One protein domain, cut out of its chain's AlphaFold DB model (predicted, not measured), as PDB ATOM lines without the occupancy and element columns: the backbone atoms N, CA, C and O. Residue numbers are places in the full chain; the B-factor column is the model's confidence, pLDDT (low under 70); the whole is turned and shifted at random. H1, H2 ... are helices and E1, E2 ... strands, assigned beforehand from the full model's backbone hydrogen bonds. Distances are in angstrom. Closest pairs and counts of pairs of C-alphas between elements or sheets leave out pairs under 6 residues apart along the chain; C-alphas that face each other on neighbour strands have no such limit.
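Overview. This is residues 46 to 135 of the 437 residues of an uncharacterized protein of Oscillibacter sp (UniProt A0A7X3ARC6). Two small sheets stand one after the other along the longest axis: a twisted sheet of four strands, E1, E7, E2 and E3, and a smaller sheet of three, E4, E5 and E6, joined where E3 runs on into E4 at a sharp turn. The very short helix H1 sits by the joint and grazes both sheets, and the long link of residues 58 to 73 leads from E1 to H1, pairing briefly with E4 on the way. The printed part has 90 residues, in the order E1 H1 E2 E3 E4 E5 E6 E7; it is mostly strand, though under half of its residues are in named elements. The larger sheet, order E1 E7 E2 E3, is mixed, and the smaller, order E4 E5 E6, is antiparallel. The whole is compact, with a radius of gyration of the C-alphas of 12.2 A, and only just elongated, with spans of 38 by 25 by 23 A.

Arrangement. In the larger sheet, E7, residues 128 to 135, is the parallel neighbour of the edge strand E1, residues 53 to 57, at 24 degrees, with N 56 and O 130 2.8 A apart. E7 is antiparallel to E2, residues 86 to 93, at 155 degrees, with N 131 and O 90 2.8 A apart; E2 bends by 58 degrees at residue 89. E2 and E3, residues 96 to 98, form a hairpin, with N 98 and O 91 2.9 A apart. From edge to edge the strands' lines turn by 104 degrees. E3 runs on into E4, residues 100 to 104, at 72 degrees, and the two meet only through their link. E4, E5, residues 109 to 113, and E6, residues 119 to 121, form a meander, each strand the antiparallel neighbour of the one before. N 111 and O 102 are 2.9 A apart, and N 120 and O 112 are 2.8 A apart. The closest C-alphas of E3 and E5, Val 98 and Gly 113, are 5.7 A apart. E1 is apart from E4, E5 and E6. H1, residues 74 to 77, only grazes each sheet; its closest C-alphas to E4 are Leu 74 and Glu 100, 5.1 A apart. It is too short for an O i to N i+4 pair, and its one O i to N i+3 pair is not within hydrogen-bond range.

Along the chain. E1 begins at C-alpha 53, (164.376, 171.144, 212.700). E7 is 22.2 A long and ends at C-alpha 135, (163.854, 179.343, 192.670); E2 is 20.3 A long. E5, 13.3 A, begins at C-alpha 109, (172.681, 163.628, 221.920).

Size, cuts and confidence. The farthest C-alphas, Glu 106 and Lys 135, are 39.4 A apart. The printed part has no cut. The link from E1 to H1 is long. No printed residue is under 70 in pLDDT.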
ATOM      1  N   GLY A  46     173.618 158.713 213.975       83.50
ATOM      2  CA  GLY A  46     172.200 158.487 213.739       83.50
ATOM      3  C   GLY A  46     171.524 159.694 213.098       83.50
ATOM      4  O   GLY A  46     171.954 160.834 213.272       83.50
ATOM      5  N   ALA A  47     170.428 159.440 212.383       91.25
ATOM      6  CA  ALA A  47     169.585 160.494 211.833       91.25
ATOM      7  C   ALA A  47     169.004 161.384 212.945       91.25
ATOM      8  O   ALA A  47     168.529 160.893 213.970       91.25
ATOM      9  N   VAL A  48     168.980 162.689 212.700       94.25
ATOM     10  CA  VAL A  48     168.410 163.680 213.608       94.25
ATOM     11  C   VAL A  48     166.891 163.693 213.466       94.25
ATOM     12  O   VAL A  48     166.349 163.752 212.358       94.25
ATOM     13  N   SER A  49     166.192 163.668 214.603       93.81
ATOM     14  CA  SER A  49     164.729 163.738 214.649       93.81
ATOM     15  C   SER A  49     164.192 164.961 213.903       93.81
ATOM     16  O   SER A  49     164.651 166.081 214.128       93.81
ATOM     17  N   ALA A  50     163.162 164.772 213.074       94.94
ATOM     18  CA  ALA A  50     162.517 165.862 212.338       94.94
ATOM     19  C   ALA A  50     162.075 167.024 213.251       94.94
ATOM     20  O   ALA A  50     162.175 168.188 212.875       94.94
ATOM     21  N   ALA A  51     161.648 166.723 214.482       94.31
ATOM     22  CA  ALA A  51     161.206 167.719 215.461       94.31
ATOM     23  C   ALA A  51     162.320 168.677 215.928       94.31
ATOM     24  O   ALA A  51     162.020 169.731 216.484       94.31
ATOM     25  N   LYS A  52     163.595 168.331 215.703       95.88
ATOM     26  CA  LYS A  52     164.746 169.202 215.984       95.88
ATOM     27  C   LYS A  52     165.033 170.197 214.864       95.88
ATOM     28  O   LYS A  52     165.948 171.000 215.007       95.88
ATOM     29  N   PHE A  53     164.248 170.188 213.789       96.94
ATOM     30  CA  PHE A  53     164.376 171.144 212.700       96.94
ATOM     31  C   PHE A  53     163.135 172.017 212.548       96.94
ATOM     32  O   PHE A  53     161.997 171.556 212.684       96.94
ATOM     33  N   THR A  54     163.371 173.261 212.147       97.06
ATOM     34  CA  THR A  54     162.339 174.193 211.687       97.06
ATOM     35  C   THR A  54     162.654 174.591 210.251       97.06
ATOM     36  O   THR A  54     163.743 175.073 209.971       97.06
ATOM     37  N   ILE A  55     161.715 174.430 209.320       97.56
ATOM     38  CA  ILE A  55     161.890 174.858 207.927       97.56
ATOM     39  C   ILE A  55     161.392 176.292 207.767       97.56
ATOM     40  O   ILE A  55     160.235 176.587 208.069       97.56
ATOM     41  N   TYR A  56     162.224 177.153 207.195       97.31
ATOM     42  CA  TYR A  56     161.863 178.483 206.718       97.31
ATOM     43  C   TYR A  56     161.813 178.476 205.195       97.31
ATOM     44  O   TYR A  56     162.702 177.944 204.536       97.31
ATOM     45  N   LYS A  57     160.762 179.067 204.628       95.31
ATOM     46  CA  LYS A  57     160.563 179.188 203.178       95.31
ATOM     47  C   LYS A  57     160.495 180.662 202.838       95.31
ATOM     48  O   LYS A  57     159.590 181.336 203.324       95.31
ATOM     49  N   ASP A  58     161.450 181.164 202.066       92.94
ATOM     50  CA  ASP A  58     161.561 182.596 201.757       92.94
ATOM     51  C   ASP A  58     161.497 183.475 203.026       92.94
ATOM     52  O   ASP A  58     160.799 184.485 203.077       92.94
ATOM     53  N   GLY A  59     162.161 183.037 204.102       92.38
ATOM     54  CA  GLY A  59     162.166 183.725 205.402       92.38
ATOM     55  C   GLY A  59     160.899 183.549 206.250       92.38
ATOM     56  O   GLY A  59     160.882 183.955 207.410       92.38
ATOM     57  N   VAL A  60     159.850 182.902 205.734       95.19
ATOM     58  CA  VAL A  60     158.627 182.616 206.495       95.19
ATOM     59  C   VAL A  60     158.783 181.305 207.256       95.19
ATOM     60  O   VAL A  60     159.012 180.249 206.658       95.19
ATOM     61  N   LYS A  61     158.619 181.366 208.583       95.31
ATOM     62  CA  LYS A  61     158.656 180.190 209.459       95.31
ATOM     63  C   LYS A  61     157.548 179.206 209.084       95.31
ATOM     64  O   LYS A  61     156.370 179.556 209.055       95.31
ATOM     65  N   GLY A  62     157.943 177.974 208.800       91.19
ATOM     66  CA  GLY A  62     157.061 176.854 208.512       91.19
ATOM     67  C   GLY A  62     157.010 175.850 209.661       91.19
ATOM     68  O   GLY A  62     157.043 176.213 210.834       91.19
ATOM     69  N   GLY A  63     156.895 174.572 209.296       92.88
ATOM     70  CA  GLY A  63     156.937 173.443 210.226       92.88
ATOM     71  C   GLY A  63     158.248 172.668 210.131       92.88
ATOM     72  O   GLY A  63     159.224 173.143 209.557       92.88
ATOM     73  N   SER A  64     158.248 171.451 210.653       94.81
ATOM     74  CA  SER A  64     159.391 170.539 210.600       94.81
ATOM     75  C   SER A  64     159.410 169.693 209.314       94.81
ATOM     76  O   SER A  64     158.388 169.601 208.618       94.81
ATOM     77  N   PRO A  65     160.553 169.067 208.976       95.06
ATOM     78  CA  PRO A  65     160.622 167.990 207.993       95.06
ATOM     79  C   PRO A  65     159.594 166.884 208.267       95.06
ATOM     80  O   PRO A  65     159.117 166.724 209.389       95.06
ATOM     81  N   LYS A  66     159.237 166.118 207.231       92.50
ATOM     82  CA  LYS A  66     158.334 164.965 207.392       92.50
ATOM     83  C   LYS A  66     159.035 163.759 208.009       92.50
ATOM     84  O   LYS A  66     158.430 163.062 208.815       92.50
ATOM     85  N   ASP A  67     160.288 163.559 207.624       94.62
ATOM     86  CA  ASP A  67     161.118 162.423 208.002       94.62
ATOM     87  C   ASP A  67     162.378 162.921 208.717       94.62
ATOM     88  O   ASP A  67     162.754 164.094 208.598       94.62
ATOM     89  N   ASN A  68     163.022 162.032 209.471       94.81
ATOM     90  CA  ASN A  68     164.296 162.331 210.120       94.81
ATOM     91  C   ASN A  68     165.374 162.645 209.073       94.81
ATOM     92  O   ASN A  68     165.395 162.064 207.988       94.81
ATOM     93  N   VAL A  69     166.281 163.556 209.417       95.69
ATOM     94  CA  VAL A  69     167.356 164.017 208.531       95.69
ATOM     95  C   VAL A  69     168.597 163.178 208.802       95.69
ATOM     96  O   VAL A  69     169.014 163.056 209.952       95.69
ATOM     97  N   SER A  70     169.181 162.579 207.764       95.06
ATOM     98  CA  SER A  70     170.390 161.757 207.921       95.06
ATOM     99  C   SER A  70     171.551 162.588 208.469       95.06
ATOM    100  O   SER A  70     171.666 163.775 208.154       95.06
ATOM    101  N   ALA A  71     172.407 161.964 209.281       93.50
ATOM    102  CA  ALA A  71     173.605 162.628 209.777       93.50
ATOM    103  C   ALA A  71     174.545 163.011 208.625       93.50
ATOM    104  O   ALA A  71     174.642 162.286 207.632       93.50
ATOM    105  N   GLY A  72     175.224 164.148 208.764       92.81
ATOM    106  CA  GLY A  72     176.221 164.633 207.814       92.81
ATOM    107  C   GLY A  72     176.002 166.083 207.393       92.81
ATOM    108  O   GLY A  72     175.347 166.865 208.089       92.81
ATOM    109  N   GLN A  73     176.580 166.440 206.245       94.19
ATOM    110  CA  GLN A  73     176.525 167.788 205.684       94.19
ATOM    111  C   GLN A  73     175.100 168.131 205.238       94.19
ATOM    112  O   GLN A  73     174.525 167.474 204.373       94.19
ATOM    113  N   LEU A  74     174.538 169.206 205.783       95.62
ATOM    114  CA  LEU A  74     173.163 169.630 205.517       95.62
ATOM    115  C   LEU A  74     172.953 170.075 204.066       95.62
ATOM    116  O   LEU A  74     171.835 169.998 203.573       95.62
ATOM    117  N   SER A  75     174.004 170.471 203.345       93.56
ATOM    118  CA  SER A  75     173.918 170.704 201.896       93.56
ATOM    119  C   SER A  75     173.567 169.447 201.095       93.56
ATOM    120  O   SER A  75     173.128 169.564 199.955       93.56
ATOM    121  N   GLU A  76     173.768 168.263 201.673       94.12
ATOM    122  CA  GLU A  76     173.515 166.966 201.041       94.12
ATOM    123  C   GLU A  76     172.346 166.227 201.698       94.12
ATOM    124  O   GLU A  76     171.588 165.539 201.019       94.12
ATOM    125  N   THR A  77     172.199 166.356 203.020       95.12
ATOM    126  CA  THR A  77     171.234 165.569 203.796       95.12
ATOM    127  C   THR A  77     169.934 166.301 204.095       95.12
ATOM    128  O   THR A  77     168.956 165.645 204.465       95.12
ATOM    129  N   ALA A  78     169.885 167.633 203.950       95.75
ATOM    130  CA  ALA A  78     168.664 168.386 204.203       95.75
ATOM    131  C   ALA A  78     167.517 167.907 203.288       95.75
ATOM    132  O   ALA A  78     167.757 167.476 202.159       95.75
ATOM    133  N   PRO A  79     166.255 167.977 203.756       95.62
ATOM    134  CA  PRO A  79     165.112 167.496 202.988       95.62
ATOM    135  C   PRO A  79     165.051 168.057 201.564       95.62
ATOM    136  O   PRO A  79     164.989 169.268 201.359       95.62
ATOM    137  N   ASP A  80     164.967 167.173 200.574       94.31
ATOM    138  CA  ASP A  80     164.780 167.597 199.192       94.31
ATOM    139  C   ASP A  80     163.364 168.167 198.993       94.31
ATOM    140  O   ASP A  80     162.349 167.467 199.081       94.31
ATOM    141  N   LEU A  81     163.301 169.476 198.748       93.38
ATOM    142  CA  LEU A  81     162.073 170.216 198.466       93.38
ATOM    143  C   LEU A  81     162.038 170.772 197.034       93.38
ATOM    144  O   LEU A  81     161.159 171.583 196.722       93.38
ATOM    145  N   THR A  82     162.928 170.313 196.149       90.44
ATOM    146  CA  THR A  82     163.042 170.799 194.763       90.44
ATOM    147  C   THR A  82     161.753 170.606 193.965       90.44
ATOM    148  O   THR A  82     161.358 171.501 193.224       90.44
ATOM    149  N   GLY A  83     160.997 169.527 194.210       87.69
ATOM    150  CA  GLY A  83     159.665 169.308 193.621       87.69
ATOM    151  C   GLY A  83     158.593 170.338 194.022       87.69
ATOM    152  O   GLY A  83     157.465 170.279 193.541       87.69
ATOM    153  N   LYS A  84     158.920 171.276 194.921       89.50
ATOM    154  CA  LYS A  84     158.104 172.443 195.294       89.50
ATOM    155  C   LYS A  84     158.779 173.768 194.920       89.50
ATOM    156  O   LYS A  84     158.396 174.797 195.470       89.50
ATOM    157  N   ASN A  85     159.788 173.739 194.047       90.69
ATOM    158  CA  ASN A  85     160.618 174.885 193.670       90.69
ATOM    159  C   ASN A  85     161.371 175.527 194.853       90.69
ATOM    160  O   ASN A  85     161.726 176.703 194.800       90.69
ATOM    161  N   LEU A  86     161.630 174.765 195.922       93.56
ATOM    162  CA  LEU A  86     162.349 175.219 197.113       93.56
ATOM    163  C   LEU A  86     163.723 174.560 197.181       93.56
ATOM    164  O   LEU A  86     163.833 173.336 197.169       93.56
ATOM    165  N   TYR A  87     164.759 175.379 197.312       94.50
ATOM    166  CA  TYR A  87     166.150 174.942 197.314       94.50
ATOM    167  C   TYR A  87     166.785 175.290 198.648       94.50
ATOM    168  O   TYR A  87     166.607 176.407 199.137       94.50
ATOM    169  N   PHE A  88     167.500 174.330 199.233       96.38
ATOM    170  CA  PHE A  88     168.247 174.566 200.460       96.38
ATOM    171  C   PHE A  88     169.266 175.684 200.224       96.38
ATOM    172  O   PHE A  88     170.015 175.653 199.247       96.38
ATOM    173  N   ASP A  89     169.242 176.688 201.093       95.38
ATOM    174  CA  ASP A  89     170.151 177.828 201.051       95.38
ATOM    175  C   ASP A  89     171.187 177.702 202.165       95.38
ATOM    176  O   ASP A  89     172.391 177.737 201.918       95.38
ATOM    177  N   HIS A  90     170.721 177.516 203.402       96.56
ATOM    178  CA  HIS A  90     171.585 177.352 204.565       96.56
ATOM    179  C   HIS A  90     170.827 176.856 205.798       96.56
ATOM    180  O   HIS A  90     169.600 176.792 205.805       96.56
ATOM    181  N   ALA A  91     171.566 176.560 206.869       97.31
ATOM    182  CA  ALA A  91     171.003 176.264 208.178       97.31
ATOM    183  C   ALA A  91     171.598 177.155 209.274       97.31
ATOM    184  O   ALA A  91     172.755 177.576 209.172       97.31
ATOM    185  N   GLU A  92     170.825 177.415 210.329       96.81
ATOM    186  CA  GLU A  92     171.264 178.189 211.491       96.81
ATOM    187  C   GLU A  92     170.791 177.597 212.823       96.81
ATOM    188  O   GLU A  92     169.745 176.965 212.914       96.81
ATOM    189  N   VAL A  93     171.551 177.855 213.885       95.50
ATOM    190  CA  VAL A  93     171.122 177.682 215.279       95.50
ATOM    191  C   VAL A  93     171.389 179.001 215.990       95.50
ATOM    192  O   VAL A  93     172.521 179.488 215.991       95.50
ATOM    193  N   ASN A  94     170.350 179.613 216.566       90.56
ATOM    194  CA  ASN A  94     170.430 180.914 217.246       90.56
ATOM    195  C   ASN A  94     171.126 182.012 216.406       90.56
ATOM    196  O   ASN A  94     171.949 182.772 216.921       90.56
ATOM    197  N   GLY A  95     170.837 182.064 215.099       90.31
ATOM    198  CA  GLY A  95     171.415 183.037 214.162       90.31
ATOM    199  C   GLY A  95     172.866 182.764 213.746       90.31
ATOM    200  O   GLY A  95     173.528 183.647 213.205       90.31
ATOM    201  N   LYS A  96     173.407 181.571 214.033       92.31
ATOM    202  CA  LYS A  96     174.757 181.158 213.618       92.31
ATOM    203  C   LYS A  96     174.692 180.038 212.595       92.31
ATOM    204  O   LYS A  96     173.958 179.078 212.797       92.31
ATOM    205  N   ARG A  97     175.517 180.131 211.548       95.12
ATOM    206  CA  ARG A  97     175.560 179.156 210.452       95.12
ATOM    207  C   ARG A  97     175.977 177.763 210.909       95.12
ATOM    208  O   ARG A  97     176.982 177.601 211.603       95.12
ATOM    209  N   VAL A  98     175.221 176.781 210.433       94.81
ATOM    210  CA  VAL A  98     175.417 175.350 210.648       94.81
ATOM    211  C   VAL A  98     175.581 174.661 209.300       94.81
ATOM    212  O   VAL A  98     174.877 174.985 208.344       94.81
ATOM    213  N   TYR A  99     176.516 173.717 209.237       95.00
ATOM    214  CA  TYR A  99     176.896 173.023 208.002       95.00
ATOM    215  C   TYR A  99     176.621 171.526 208.075       95.00
ATOM    216  O   TYR A  99     176.325 170.911 207.059       95.00
ATOM    217  N   GLU A 100     176.630 170.952 209.275       95.06
ATOM    218  CA  GLU A 100     176.361 169.535 209.505       95.06
ATOM    219  C   GLU A 100     175.525 169.327 210.764       95.06
ATOM    220  O   GLU A 100     175.527 170.163 211.673       95.06
ATOM    221  N   ALA A 101     174.817 168.204 210.817       95.25
ATOM    222  CA  ALA A 101     174.066 167.775 211.987       95.25
ATOM    223  C   ALA A 101     174.038 166.249 212.075       95.25
ATOM    224  O   ALA A 101     174.128 165.565 211.058       95.25
ATOM    225  N   GLY A 102     173.877 165.717 213.283       94.44
ATOM    226  CA  GLY A 102     173.772 164.280 213.518       94.44
ATOM    227  C   GLY A 102     173.357 163.961 214.949       94.44
ATOM    228  O   GLY A 102     173.185 164.853 215.786       94.44
ATOM    229  N   THR A 103     173.181 162.677 215.239       92.94
ATOM    230  CA  THR A 103     172.891 162.188 216.589       92.94
ATOM    231  C   THR A 103     173.930 161.161 217.014       92.94
ATOM    232  O   THR A 103     174.265 160.249 216.267       92.94
ATOM    233  N   LEU A 104     174.426 161.288 218.242       88.38
ATOM    234  CA  LEU A 104     175.227 160.258 218.896       88.38
ATOM    235  C   LEU A 104     174.266 159.224 219.491       88.38
ATOM    236  O   LEU A 104     173.708 159.439 220.567       88.38
ATOM    237  N   THR A 105     174.043 158.134 218.757       76.19
ATOM    238  CA  THR A 105     173.002 157.119 219.020       76.19
ATOM    239  C   THR A 105     173.063 156.517 220.422       76.19
ATOM    240  O   THR A 105     172.026 156.339 221.054       76.19
ATOM    241  N   GLU A 106     174.259 156.272 220.954       75.69
ATOM    242  CA  GLU A 106     174.443 155.705 222.298       75.69
ATOM    243  C   GLU A 106     174.029 156.651 223.437       75.69
ATOM    244  O   GLU A 106     173.841 156.213 224.571       75.69
ATOM    245  N   GLN A 107     173.921 157.952 223.158       74.75
ATOM    246  CA  GLN A 107     173.729 158.996 224.169       74.75
ATOM    247  C   GLN A 107     172.455 159.816 223.941       74.75
ATOM    248  O   GLN A 107     172.126 160.653 224.777       74.75
ATOM    249  N   ASP A 108     171.757 159.589 222.824       82.38
ATOM    250  CA  ASP A 108     170.620 160.395 222.357       82.38
ATOM    251  C   ASP A 108     170.939 161.907 222.302       82.38
ATOM    252  O   ASP A 108     170.101 162.776 222.545       82.38
ATOM    253  N   ILE A 109     172.200 162.243 221.996       89.06
ATOM    254  CA  ILE A 109     172.681 163.628 221.920       89.06
ATOM    255  C   ILE A 109     172.661 164.080 220.465       89.06
ATOM    256  O   ILE A 109     173.383 163.539 219.627       89.06
ATOM    257  N   THR A 110     171.876 165.115 220.166       93.69
ATOM    258  CA  THR A 110     171.925 165.798 218.865       93.69
ATOM    259  C   THR A 110     173.059 166.818 218.856       93.69
ATOM    260  O   THR A 110     173.195 167.608 219.791       93.69
ATOM    261  N   TYR A 111     173.853 166.826 217.789       93.69
ATOM    262  CA  TYR A 111     174.913 167.802 217.573       93.69
ATOM    263  C   TYR A 111     174.730 168.549 216.255       93.69
ATOM    264  O   TYR A 111     174.024 168.103 215.349       93.69
ATOM    265  N   TYR A 112     175.410 169.684 216.155       94.56
ATOM    266  CA  TYR A 112     175.551 170.459 214.933       94.56
ATOM    267  C   TYR A 112     176.983 170.974 214.786       94.56
ATOM    268  O   TYR A 112     177.662 171.220 215.785       94.56
ATOM    269  N   GLY A 113     177.447 171.132 213.550       90.31
ATOM    270  CA  GLY A 113     178.813 171.548 213.246       90.31
ATOM    271  C   GLY A 113     178.895 172.874 212.498       90.31
ATOM    272  O   GLY A 113     178.014 173.257 211.720       90.31
ATOM    273  N   SER A 114     179.980 173.595 212.769       85.75
ATOM    274  CA  SER A 114     180.350 174.833 212.076       85.75
ATOM    275  C   SER A 114     181.276 174.558 210.886       85.75
ATOM    276  O   SER A 114     181.768 173.448 210.716       85.75
ATOM    277  N   ILE A 115     181.580 175.588 210.088       81.69
ATOM    278  CA  ILE A 115     182.465 175.457 208.915       81.69
ATOM    279  C   ILE A 115     183.882 174.970 209.262       81.69
ATOM    280  O   ILE A 115     184.585 174.448 208.406       81.69
ATOM    281  N   SER A 116     184.317 175.136 210.516       78.12
ATOM    282  CA  SER A 116     185.616 174.650 210.995       78.12
ATOM    283  C   SER A 116     185.592 173.186 211.451       78.12
ATOM    284  O   SER A 116     186.610 172.696 211.938       78.12
ATOM    285  N   GLY A 117     184.446 172.500 211.349       72.62
ATOM    286  CA  GLY A 117     184.246 171.137 211.852       72.62
ATOM    287  C   GLY A 117     184.107 171.053 213.376       72.62
ATOM    288  O   GLY A 117     184.098 169.966 213.946       72.62
ATOM    289  N   ALA A 118     184.022 172.192 214.075       83.81
ATOM    290  CA  ALA A 118     183.752 172.189 215.508       83.81
ATOM    291  C   ALA A 118     182.289 171.802 215.762       83.81
ATOM    292  O   ALA A 118     181.381 172.500 215.298       83.81
ATOM    293  N   LEU A 119     182.097 170.726 216.530       87.75
ATOM    294  CA  LEU A 119     180.791 170.206 216.928       87.75
ATOM    295  C   LEU A 119     180.297 170.867 218.216       87.75
ATOM    296  O   LEU A 119     181.049 171.050 219.174       87.75
ATOM    297  N   SER A 120     179.011 171.186 218.245       92.25
ATOM    298  CA  SER A 120     178.287 171.707 219.402       92.25
ATOM    299  C   SER A 120     177.072 170.833 219.690       92.25
ATOM    300  O   SER A 120     176.481 170.262 218.777       92.25
ATOM    301  N   ILE A 121     176.697 170.724 220.962       93.50
ATOM    302  CA  ILE A 121     175.492 169.999 221.378       93.50
ATOM    303  C   ILE A 121     174.282 170.917 221.191       93.50
ATOM    304  O   ILE A 121     174.318 172.073 221.609       93.50
ATOM    305  N   LEU A 122     173.220 170.398 220.576       94.44
ATOM    306  CA  LEU A 122     171.947 171.097 220.440       94.44
ATOM    307  C   LEU A 122     171.168 171.004 221.758       94.44
ATOM    308  O   LEU A 122     170.921 169.904 222.256       94.44
ATOM    309  N   GLY A 123     170.763 172.143 222.318       90.19
ATOM    310  CA  GLY A 123     169.964 172.181 223.540       90.19
ATOM    311  C   GLY A 123     168.610 171.472 223.397       90.19
ATOM    312  O   GLY A 123     168.064 171.312 222.302       90.19
ATOM    313  N   GLU A 124     168.014 171.061 224.521       85.44
ATOM    314  CA  GLU A 124     166.729 170.341 224.513       85.44
ATOM    315  C   GLU A 124     165.604 171.135 223.832       85.44
ATOM    316  O   GLU A 124     164.830 170.559 223.064       85.44
ATOM    317  N   SER A 125     165.561 172.453 224.057       87.00
ATOM    318  CA  SER A 125     164.580 173.381 223.479       87.00
ATOM    319  C   SER A 125     165.020 174.039 222.168       87.00
ATOM    320  O   SER A 125     164.277 174.860 221.632       87.00
ATOM    321  N   GLU A 126     166.228 173.753 221.682       93.06
ATOM    322  CA  GLU A 126     166.764 174.368 220.468       93.06
ATOM    323  C   GLU A 126     166.374 173.572 219.221       93.06
ATOM    324  O   GLU A 126     166.236 172.345 219.252       93.06
ATOM    325  N   THR A 127     166.225 174.290 218.109       95.06
ATOM    326  CA  THR A 127     166.055 173.714 216.776       95.06
ATOM    327  C   THR A 127     167.154 174.194 215.847       95.06
ATOM    328  O   THR A 127     167.701 175.282 216.016       95.06
ATOM    329  N   ILE A 128     167.446 173.375 214.843       96.94
ATOM    330  CA  ILE A 128     168.231 173.758 213.678       96.94
ATOM    331  C   ILE A 128     167.255 174.324 212.645       96.94
ATOM    332  O   ILE A 128     166.371 173.629 212.135       96.94
ATOM    333  N   ASP A 129     167.397 175.604 212.348       97.81
ATOM    334  CA  ASP A 129     166.565 176.320 211.396       97.81
ATOM    335  C   ASP A 129     167.125 176.086 209.986       97.81
ATOM    336  O   ASP A 129     168.258 176.451 209.693       97.81
ATOM    337  N   LEU A 130     166.352 175.437 209.113       98.06
ATOM    338  CA  LEU A 130     166.708 175.155 207.721       98.06
ATOM    339  C   LEU A 130     166.040 176.179 206.805       98.06
ATOM    340  O   LEU A 130     164.811 176.212 206.697       98.06
ATOM    341  N   TYR A 131     166.832 176.981 206.108       97.56
ATOM    342  CA  TYR A 131     166.356 178.021 205.209       97.56
ATOM    343  C   TYR A 131     166.336 177.520 203.771       97.56
ATOM    344  O   TYR A 131     167.345 177.069 203.228       97.56
ATOM    345  N   TYR A 132     165.165 177.638 203.152       97.06
ATOM    346  CA  TYR A 132     164.939 177.344 201.747       97.06
ATOM    347  C   TYR A 132     164.515 178.606 201.014       97.06
ATOM    348  O   TYR A 132     163.691 179.384 201.507       97.06
ATOM    349  N   VAL A 133     165.040 178.762 199.805       96.12
ATOM    350  CA  VAL A 133     164.681 179.841 198.889       96.12
ATOM    351  C   VAL A 133     163.909 179.283 197.707       96.12
ATOM    352  O   VAL A 133     164.258 178.236 197.152       96.12
ATOM    353  N   SER A 134     162.857 179.988 197.312       95.38
ATOM    354  CA  SER A 134     162.145 179.708 196.076       95.38
ATOM    355  C   SER A 134     163.053 180.037 194.894       95.38
ATOM    356  O   SER A 134     163.569 181.153 194.803       95.38
ATOM    357  N   LYS A 135     163.241 179.085 193.978       95.12
ATOM    358  CA  LYS A 135     163.854 179.343 192.670       95.12
ATOM    359  C   LYS A 135     162.895 178.922 191.573       95.12
ATOM    360  O   LYS A 135     162.303 177.849 191.645       95.12
TER     361      LYS A 135